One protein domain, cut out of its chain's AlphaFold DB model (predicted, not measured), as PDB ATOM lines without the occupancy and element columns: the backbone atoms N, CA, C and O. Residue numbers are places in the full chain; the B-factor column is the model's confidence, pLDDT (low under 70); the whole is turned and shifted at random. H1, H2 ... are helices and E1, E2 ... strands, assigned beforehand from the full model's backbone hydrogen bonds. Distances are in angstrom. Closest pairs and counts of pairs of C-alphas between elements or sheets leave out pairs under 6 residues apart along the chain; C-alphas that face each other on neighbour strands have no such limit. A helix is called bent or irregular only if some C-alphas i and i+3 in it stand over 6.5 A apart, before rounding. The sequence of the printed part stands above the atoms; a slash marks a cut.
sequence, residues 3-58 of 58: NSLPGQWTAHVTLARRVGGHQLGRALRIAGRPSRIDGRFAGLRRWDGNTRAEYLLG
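Overview. This is residues 3 to 58 of the 58 residues of an uncharacterized protein of Mycobacterium tuberculosis (UniProt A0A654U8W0). With little regular structure, this is a loose arch: helix H1 at one end, a two-stranded hairpin, E1 and E2, at the other, and residues 32 to 43 arching between them. Residues 3 to 20 run through the space between the two ends to H1, and residues 5 to 10 stick out. The printed part has 56 residues, 21 in named elements, in the order H1, E1, E2; the class is mixed and the sheet, E1 - E2, antiparallel. It is only just loose, close to extended, with a radius of gyration of the C-alphas of 14.7 A and spans of 36 by 28 by 23 A.

Along the chain. Residues 3 to 20 hold no named element. H1, residues 21 to 31, begins at C-alpha 21 (184.953, 231.335, 337.119) and is 15.4 A long; it is irregular, with C-alphas 22 and 25 7.2 A apart. E1, residues 44 to 48, is 13.3 A long. E2, residues 53 to 57, is 13.0 A long and ends at C-alpha 57 (220.495, 229.277, 336.465).

Arrangement. E1 and E2 form an antiparallel hairpin, at 153 degrees; N 46 and O 55 are within hydrogen-bond range at 2.8 A. H1, with 5 of 7 O i to N i+4 pairs within range, is apart from E2.

Size, cuts and confidence. The C-alphas farthest apart, of His 22 and Gly 58, are 40.7 A apart. The printed part has no cut; the link H1 to E1 is long, and E1 to E2 tight. No printed residue is under 70 in pLDDT.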
ATOM      1  N   ASN A   3     202.545 236.386 327.762       83.50
ATOM      2  CA  ASN A   3     203.118 237.237 328.804       83.50
ATOM      3  C   ASN A   3     204.497 236.789 329.336       83.50
ATOM      4  O   ASN A   3     204.968 237.343 330.326       83.50
ATOM      5  N   SER A   4     205.129 235.776 328.740       83.81
ATOM      6  CA  SER A   4     206.483 235.308 329.080       83.81
ATOM      7  C   SER A   4     207.406 235.222 327.860       83.81
ATOM      8  O   SER A   4     208.508 234.694 327.975       83.81
ATOM      9  N   LEU A   5     206.962 235.688 326.687       87.00
ATOM     10  CA  LEU A   5     207.803 235.728 325.491       87.00
ATOM     11  C   LEU A   5     208.803 236.897 325.571       87.00
ATOM     12  O   LEU A   5     208.470 237.942 326.144       87.00
ATOM     13  N   PRO A   6     210.001 236.769 324.969       88.38
ATOM     14  CA  PRO A   6     210.913 237.898 324.797       88.38
ATOM     15  C   PRO A   6     210.205 239.091 324.135       88.38
ATOM     16  O   PRO A   6     209.454 238.916 323.180       88.38
ATOM     17  N   GLY A   7     210.404 240.299 324.672       91.56
ATOM     18  CA  GLY A   7     209.754 241.528 324.189       91.56
ATOM     19  C   GLY A   7     208.275 241.700 324.567       91.56
ATOM     20  O   GLY A   7     207.720 242.767 324.342       91.56
ATOM     21  N   GLN A   8     207.640 240.689 325.168       91.44
ATOM     22  CA  GLN A   8     206.226 240.695 325.589       91.44
ATOM     23  C   GLN A   8     206.080 240.334 327.077       91.44
ATOM     24  O   GLN A   8     204.995 240.003 327.564       91.44
ATOM     25  N   TRP A   9     207.195 240.319 327.807       88.94
ATOM     26  CA  TRP A   9     207.203 239.911 329.198       88.94
ATOM     27  C   TRP A   9     206.555 240.983 330.068       88.94
ATOM     28  O   TRP A   9     207.034 242.108 330.169       88.94
ATOM     29  N   THR A  10     205.480 240.602 330.749       91.38
ATOM     30  CA  THR A  10     204.968 241.356 331.892       91.38
ATOM     31  C   THR A  10     205.517 240.698 333.146       91.38
ATOM     32  O   THR A  10     205.242 239.523 333.376       91.38
ATOM     33  N   ALA A  11     206.282 241.409 333.970       87.94
ATOM     34  CA  ALA A  11     206.753 240.856 335.236       87.94
ATOM     35  C   ALA A  11     205.561 240.595 336.176       87.94
ATOM     36  O   ALA A  11     204.811 241.507 336.515       87.94
ATOM     37  N   HIS A  12     205.359 239.338 336.572       89.38
ATOM     38  CA  HIS A  12     204.290 238.926 337.481       89.38
ATOM     39  C   HIS A  12     204.682 237.646 338.220       89.38
ATOM     40  O   HIS A  12     205.520 236.871 337.756       89.38
ATOM     41  N   VAL A  13     204.031 237.400 339.356       90.00
ATOM     42  CA  VAL A  13     204.130 236.141 340.100       90.00
ATOM     43  C   VAL A  13     202.793 235.422 339.987       90.00
ATOM     44  O   VAL A  13     201.741 235.988 340.279       90.00
ATOM     45  N   THR A  14     202.816 234.166 339.540       90.88
ATOM     46  CA  THR A  14     201.599 233.348 339.496       90.88
ATOM     47  C   THR A  14     201.241 232.905 340.913       90.88
ATOM     48  O   THR A  14     201.984 232.139 341.516       90.88
ATOM     49  N   LEU A  15     200.092 233.354 341.427       92.31
ATOM     50  CA  LEU A  15     199.589 232.954 342.751       92.31
ATOM     51  C   LEU A  15     198.695 231.709 342.697       92.31
ATOM     52  O   LEU A  15     198.684 230.903 343.621       92.31
ATOM     53  N   ALA A  16     197.943 231.538 341.608       93.94
ATOM     54  CA  ALA A  16     197.058 230.399 341.400       93.94
ATOM     55  C   ALA A  16     196.914 230.095 339.906       93.94
ATOM     56  O   ALA A  16     197.077 230.967 339.053       93.94
ATOM     57  N   ARG A  17     196.571 228.847 339.581       92.25
ATOM     58  CA  ARG A  17     196.305 228.390 338.211       92.25
ATOM     59  C   ARG A  17     195.015 227.584 338.174       92.25
ATOM     60  O   ARG A  17     194.690 226.923 339.152       92.25
ATOM     61  N   ARG A  18     194.335 227.588 337.022       93.12
ATOM     62  CA  ARG A  18     193.083 226.834 336.795       93.12
ATOM     63  C   ARG A  18     191.963 227.206 337.782       93.12
ATOM     64  O   ARG A  18     191.192 226.350 338.198       93.12
ATOM     65  N   VAL A  19     191.884 228.482 338.160       96.25
ATOM     66  CA  VAL A  19     190.803 229.001 339.008       96.25
ATOM     67  C   VAL A  19     189.507 229.013 338.199       96.25
ATOM     68  O   VAL A  19     189.451 229.638 337.140       96.25
ATOM     69  N   GLY A  20     188.473 228.318 338.679       96.94
ATOM     70  CA  GLY A  20     187.161 228.314 338.029       96.94
ATOM     71  C   GLY A  20     186.466 229.673 338.141       96.94
ATOM     72  O   GLY A  20     186.649 230.385 339.127       96.94
ATOM     73  N   GLY A  21     185.621 230.024 337.164       96.88
ATOM     74  CA  GLY A  21     184.953 231.335 337.119       96.88
ATOM     75  C   GLY A  21     184.189 231.682 338.405       96.88
ATOM     76  O   GLY A  21     184.356 232.769 338.949       96.88
ATOM     77  N   HIS A  22     183.455 230.718 338.969       97.00
ATOM     78  CA  HIS A  22     182.721 230.883 340.232       97.00
ATOM     79  C   HIS A  22     183.628 231.126 341.457       97.00
ATOM     80  O   HIS A  22     183.176 231.648 342.473       97.00
ATOM     81  N   GLN A  23     184.913 230.763 341.381       97.25
ATOM     82  CA  GLN A  23     185.885 230.933 342.467       97.25
ATOM     83  C   GLN A  23     186.693 232.225 342.334       97.25
ATOM     84  O   GLN A  23     187.297 232.660 343.316       97.25
ATOM     85  N   LEU A  24     186.701 232.853 341.153       96.12
ATOM     86  CA  LEU A  24     187.591 233.967 340.831       96.12
ATOM     87  C   LEU A  24     187.461 235.131 341.821       96.12
ATOM     88  O   LEU A  24     188.463 235.587 342.368       96.12
ATOM     89  N   GLY A  25     186.232 235.559 342.127       96.31
ATOM     90  CA  GLY A  25     186.002 236.662 343.066       96.31
ATOM     91  C   GLY A  25     186.528 236.371 344.477       96.31
ATOM     92  O   GLY A  25     187.053 237.259 345.149       96.31
ATOM     93  N   ARG A  26     186.445 235.111 344.928       96.19
ATOM     94  CA  ARG A  26     187.015 234.692 346.216       96.19
ATOM     95  C   ARG A  26     188.540 234.641 346.156       96.19
ATOM     96  O   ARG A  26     189.181 235.122 347.086       96.19
ATOM     97  N   ALA A  27     189.103 234.096 345.081       96.44
ATOM     98  CA  ALA A  27     190.548 234.009 344.888       96.44
ATOM     99  C   ALA A  27     191.198 235.400 344.900       96.44
ATOM    100  O   ALA A  27     192.172 235.600 345.619       96.44
ATOM    101  N   LEU A  28     190.613 236.380 344.201       94.25
ATOM    102  CA  LEU A  28     191.103 237.764 344.187       94.25
ATOM    103  C   LEU A  28     191.070 238.410 345.576       94.25
ATOM    104  O   LEU A  28     192.019 239.087 345.960       94.25
ATOM    105  N   ARG A  29     190.014 238.169 346.360       94.81
ATOM    106  CA  ARG A  29     189.896 238.721 347.719       94.81
ATOM    107  C   ARG A  29     190.958 238.176 348.675       94.81
ATOM    108  O   ARG A  29     191.401 238.903 349.558       94.81
ATOM    109  N   ILE A  30     191.323 236.906 348.512       94.06
ATOM    110  CA  ILE A  30     192.384 236.260 349.292       94.06
ATOM    111  C   ILE A  30     193.751 236.764 348.814       94.06
ATOM    112  O   ILE A  30     194.548 237.219 349.622       94.06
ATOM    113  N   ALA A  31     193.998 236.736 347.503       93.12
ATOM    114  CA  ALA A  31     195.285 237.088 346.910       93.12
ATOM    115  C   ALA A  31     195.640 238.580 347.035       93.12
ATOM    116  O   ALA A  31     196.812 238.919 347.126       93.12
ATOM    117  N   GLY A  32     194.644 239.470 347.050       91.94
ATOM    118  CA  GLY A  32     194.845 240.914 347.201       91.94
ATOM    119  C   GLY A  32     195.089 241.377 348.641       91.94
ATOM    120  O   GLY A  32     195.030 242.580 348.904       91.94
ATOM    121  N   ARG A  33     195.277 240.452 349.593       93.06
ATOM    122  CA  ARG A  33     195.484 240.750 351.014       93.06
ATOM    123  C   ARG A  33     196.694 239.975 351.558       93.06
ATOM    124  O   ARG A  33     196.614 238.755 351.665       93.06
ATOM    125  N   PRO A  34     197.776 240.665 351.964       91.81
ATOM    126  CA  PRO A  34     197.965 242.122 351.938       91.81
ATOM    127  C   PRO A  34     198.047 242.685 350.507       91.81
ATOM    128  O   PRO A  34     198.342 241.962 349.562       91.81
ATOM    129  N   SER A  35     197.784 243.985 350.346       90.06
ATOM    130  CA  SER A  35     197.863 244.663 349.039       90.06
ATOM    131  C   SER A  35     199.297 244.824 348.530       90.06
ATOM    132  O   SER A  35     199.515 244.985 347.332       90.06
ATOM    133  N   ARG A  36     200.274 244.777 349.443       92.19
ATOM    134  CA  ARG A  36     201.704 244.793 349.155       92.19
ATOM    135  C   ARG A  36     202.329 243.510 349.678       92.19
ATOM    136  O   ARG A  36     202.104 243.139 350.826       92.19
ATOM    137  N   ILE A  37     203.127 242.872 348.833       90.75
ATOM    138  CA  ILE A  37     203.931 241.707 349.186       90.75
ATOM    139  C   ILE A  37     205.374 242.081 348.879       90.75
ATOM    140  O   ILE A  37     205.746 242.203 347.712       90.75
ATOM    141  N   ASP A  38     206.167 242.296 349.922       93.12
ATOM    142  CA  ASP A  38     207.595 242.530 349.762       93.12
ATOM    143  C   ASP A  38     208.304 241.185 349.571       93.12
ATOM    144  O   ASP A  38     208.034 240.203 350.268       93.12
ATOM    145  N   GLY A  39     209.203 241.125 348.595       91.12
ATOM    146  CA  GLY A  39     209.891 239.896 348.233       91.12
ATOM    147  C   GLY A  39     211.214 240.175 347.543       91.12
ATOM    148  O   GLY A  39     211.442 241.254 346.999       91.12
ATOM    149  N   ARG A  40     212.088 239.173 347.562       94.50
ATOM    150  CA  ARG A  40     213.346 239.172 346.815       94.50
ATOM    151  C   ARG A  40     213.441 237.900 345.991       94.50
ATOM    152  O   ARG A  40     212.926 236.859 346.401       94.50
ATOM    153  N   PHE A  41     214.138 237.961 344.863       91.44
ATOM    154  CA  PHE A  41     214.515 236.748 344.150       91.44
ATOM    155  C   PHE A  41     215.544 235.980 344.984       91.44
ATOM    156  O   PHE A  41     216.561 236.536 345.388       91.44
ATOM    157  N   ALA A  42     215.253 234.713 345.280       93.38
ATOM    158  CA  ALA A  42     216.161 233.830 346.016       93.38
ATOM    159  C   ALA A  42     217.092 233.030 345.089       93.38
ATOM    160  O   ALA A  42     218.093 232.490 345.538       93.38
ATOM    161  N   GLY A  43     216.750 232.949 343.806       93.81
ATOM    162  CA  GLY A  43     217.483 232.207 342.794       93.81
ATOM    163  C   GLY A  43     216.702 232.191 341.489       93.81
ATOM    164  O   GLY A  43     215.550 232.639 341.433       93.81
ATOM    165  N   LEU A  44     217.327 231.666 340.445       94.25
ATOM    166  CA  LEU A  44     216.726 231.530 339.130       94.25
ATOM    167  C   LEU A  44     216.805 230.067 338.697       94.25
ATOM    168  O   LEU A  44     217.805 229.389 338.907       94.25
ATOM    169  N   ARG A  45     215.729 229.567 338.094       95.06
ATOM    170  CA  ARG A  45     215.708 228.234 337.494       95.06
ATOM    171  C   ARG A  45     214.934 228.254 336.188       95.06
ATOM    172  O   ARG A  45     213.922 228.949 336.071       95.06
ATOM    173  N   ARG A  46     215.364 227.434 335.234       93.19
ATOM    174  CA  ARG A  46     214.550 227.037 334.087       93.19
ATOM    175  C   ARG A  46     213.710 225.829 334.490       93.19
ATOM    176  O   ARG A  46     214.242 224.822 334.946       93.19
ATOM    177  N   TRP A  47     212.404 225.923 334.279       91.88
ATOM    178  CA  TRP A  47     211.473 224.809 334.429       91.88
ATOM    179  C   TRP A  47     211.097 224.247 333.057       91.88
ATOM    180  O   TRP A  47     210.640 224.999 332.191       91.88
ATOM    181  N   ASP A  48     211.257 222.938 332.872       93.44
ATOM    182  CA  ASP A  48     210.760 222.215 331.703       93.44
ATOM    183  C   ASP A  48     209.464 221.477 332.060       93.44
ATOM    184  O   ASP A  48     209.451 220.511 332.822       93.44
ATOM    185  N   GLY A  49     208.341 221.947 331.516       88.75
ATOM    186  CA  GLY A  49     207.027 221.371 331.796       88.75
ATOM    187  C   GLY A  49     206.777 220.004 331.156       88.75
ATOM    188  O   GLY A  49     205.894 219.293 331.639       88.75
ATOM    189  N   ASN A  50     207.527 219.635 330.112       94.38
ATOM    190  CA  ASN A  50     207.338 218.367 329.400       94.38
ATOM    191  C   ASN A  50     207.969 217.220 330.186       94.38
ATOM    192  O   ASN A  50     207.340 216.187 330.405       94.38
ATOM    193  N   THR A  51     209.197 217.434 330.650       97.06
ATOM    194  CA  THR A  51     209.967 216.448 331.418       97.06
ATOM    195  C   THR A  51     209.803 216.612 332.927       97.06
ATOM    196  O   THR A  51     210.249 215.753 333.682       97.06
ATOM    197  N   ARG A  52     209.141 217.689 333.377       94.50
ATOM    198  CA  ARG A  52     209.013 218.083 334.792       94.50
ATOM    199  C   ARG A  52     210.371 218.258 335.481       94.50
ATOM    200  O   ARG A  52     210.501 217.973 336.668       94.50
ATOM    201  N   ALA A  53     211.365 218.723 334.729       96.62
ATOM    202  CA  ALA A  53     212.724 218.926 335.207       96.62
ATOM    203  C   ALA A  53     212.985 220.394 335.562       96.62
ATOM    204  O   ALA A  53     212.437 221.318 334.950       96.62
ATOM    205  N   GLU A  54     213.868 220.606 336.533       96.62
ATOM    206  CA  GLU A  54     214.368 221.924 336.903       96.62
ATOM    207  C   GLU A  54     215.877 222.031 336.705       96.62
ATOM    208  O   GLU A  54     216.624 221.103 337.002       96.62
ATOM    209  N   TYR A  55     216.310 223.180 336.192       96.31
ATOM    210  CA  TYR A  55     217.710 223.492 335.927       96.31
ATOM    211  C   TYR A  55     218.033 224.824 336.591       96.31
ATOM    212  O   TYR A  55     217.427 225.842 336.244       96.31
ATOM    213  N   LEU A  56     218.949 224.824 337.557       95.69
ATOM    214  CA  LEU A  56     219.390 226.055 338.203       95.69
ATOM    215  C   LEU A  56     220.094 226.954 337.178       95.69
ATOM    216  O   LEU A  56     220.821 226.469 336.312       95.69
ATOM    217  N   LEU A  57     219.833 228.253 337.261       94.19
ATOM    218  CA  LEU A  57     220.495 229.277 336.465       94.19
ATOM    219  C   LEU A  57     221.208 230.217 337.439       94.19
ATOM    220  O   LEU A  57     220.544 230.908 338.213       94.19
ATOM    221  N   GLY A  58     222.537 230.227 337.398       83.19
ATOM    222  CA  GLY A  58     223.377 230.946 338.359       83.19
ATOM    223  C   GLY A  58     224.448 230.051 338.943       83.19
ATOM    224  O   GLY A  58     224.086 228.943 339.396       83.19
TER     225      GLY A  58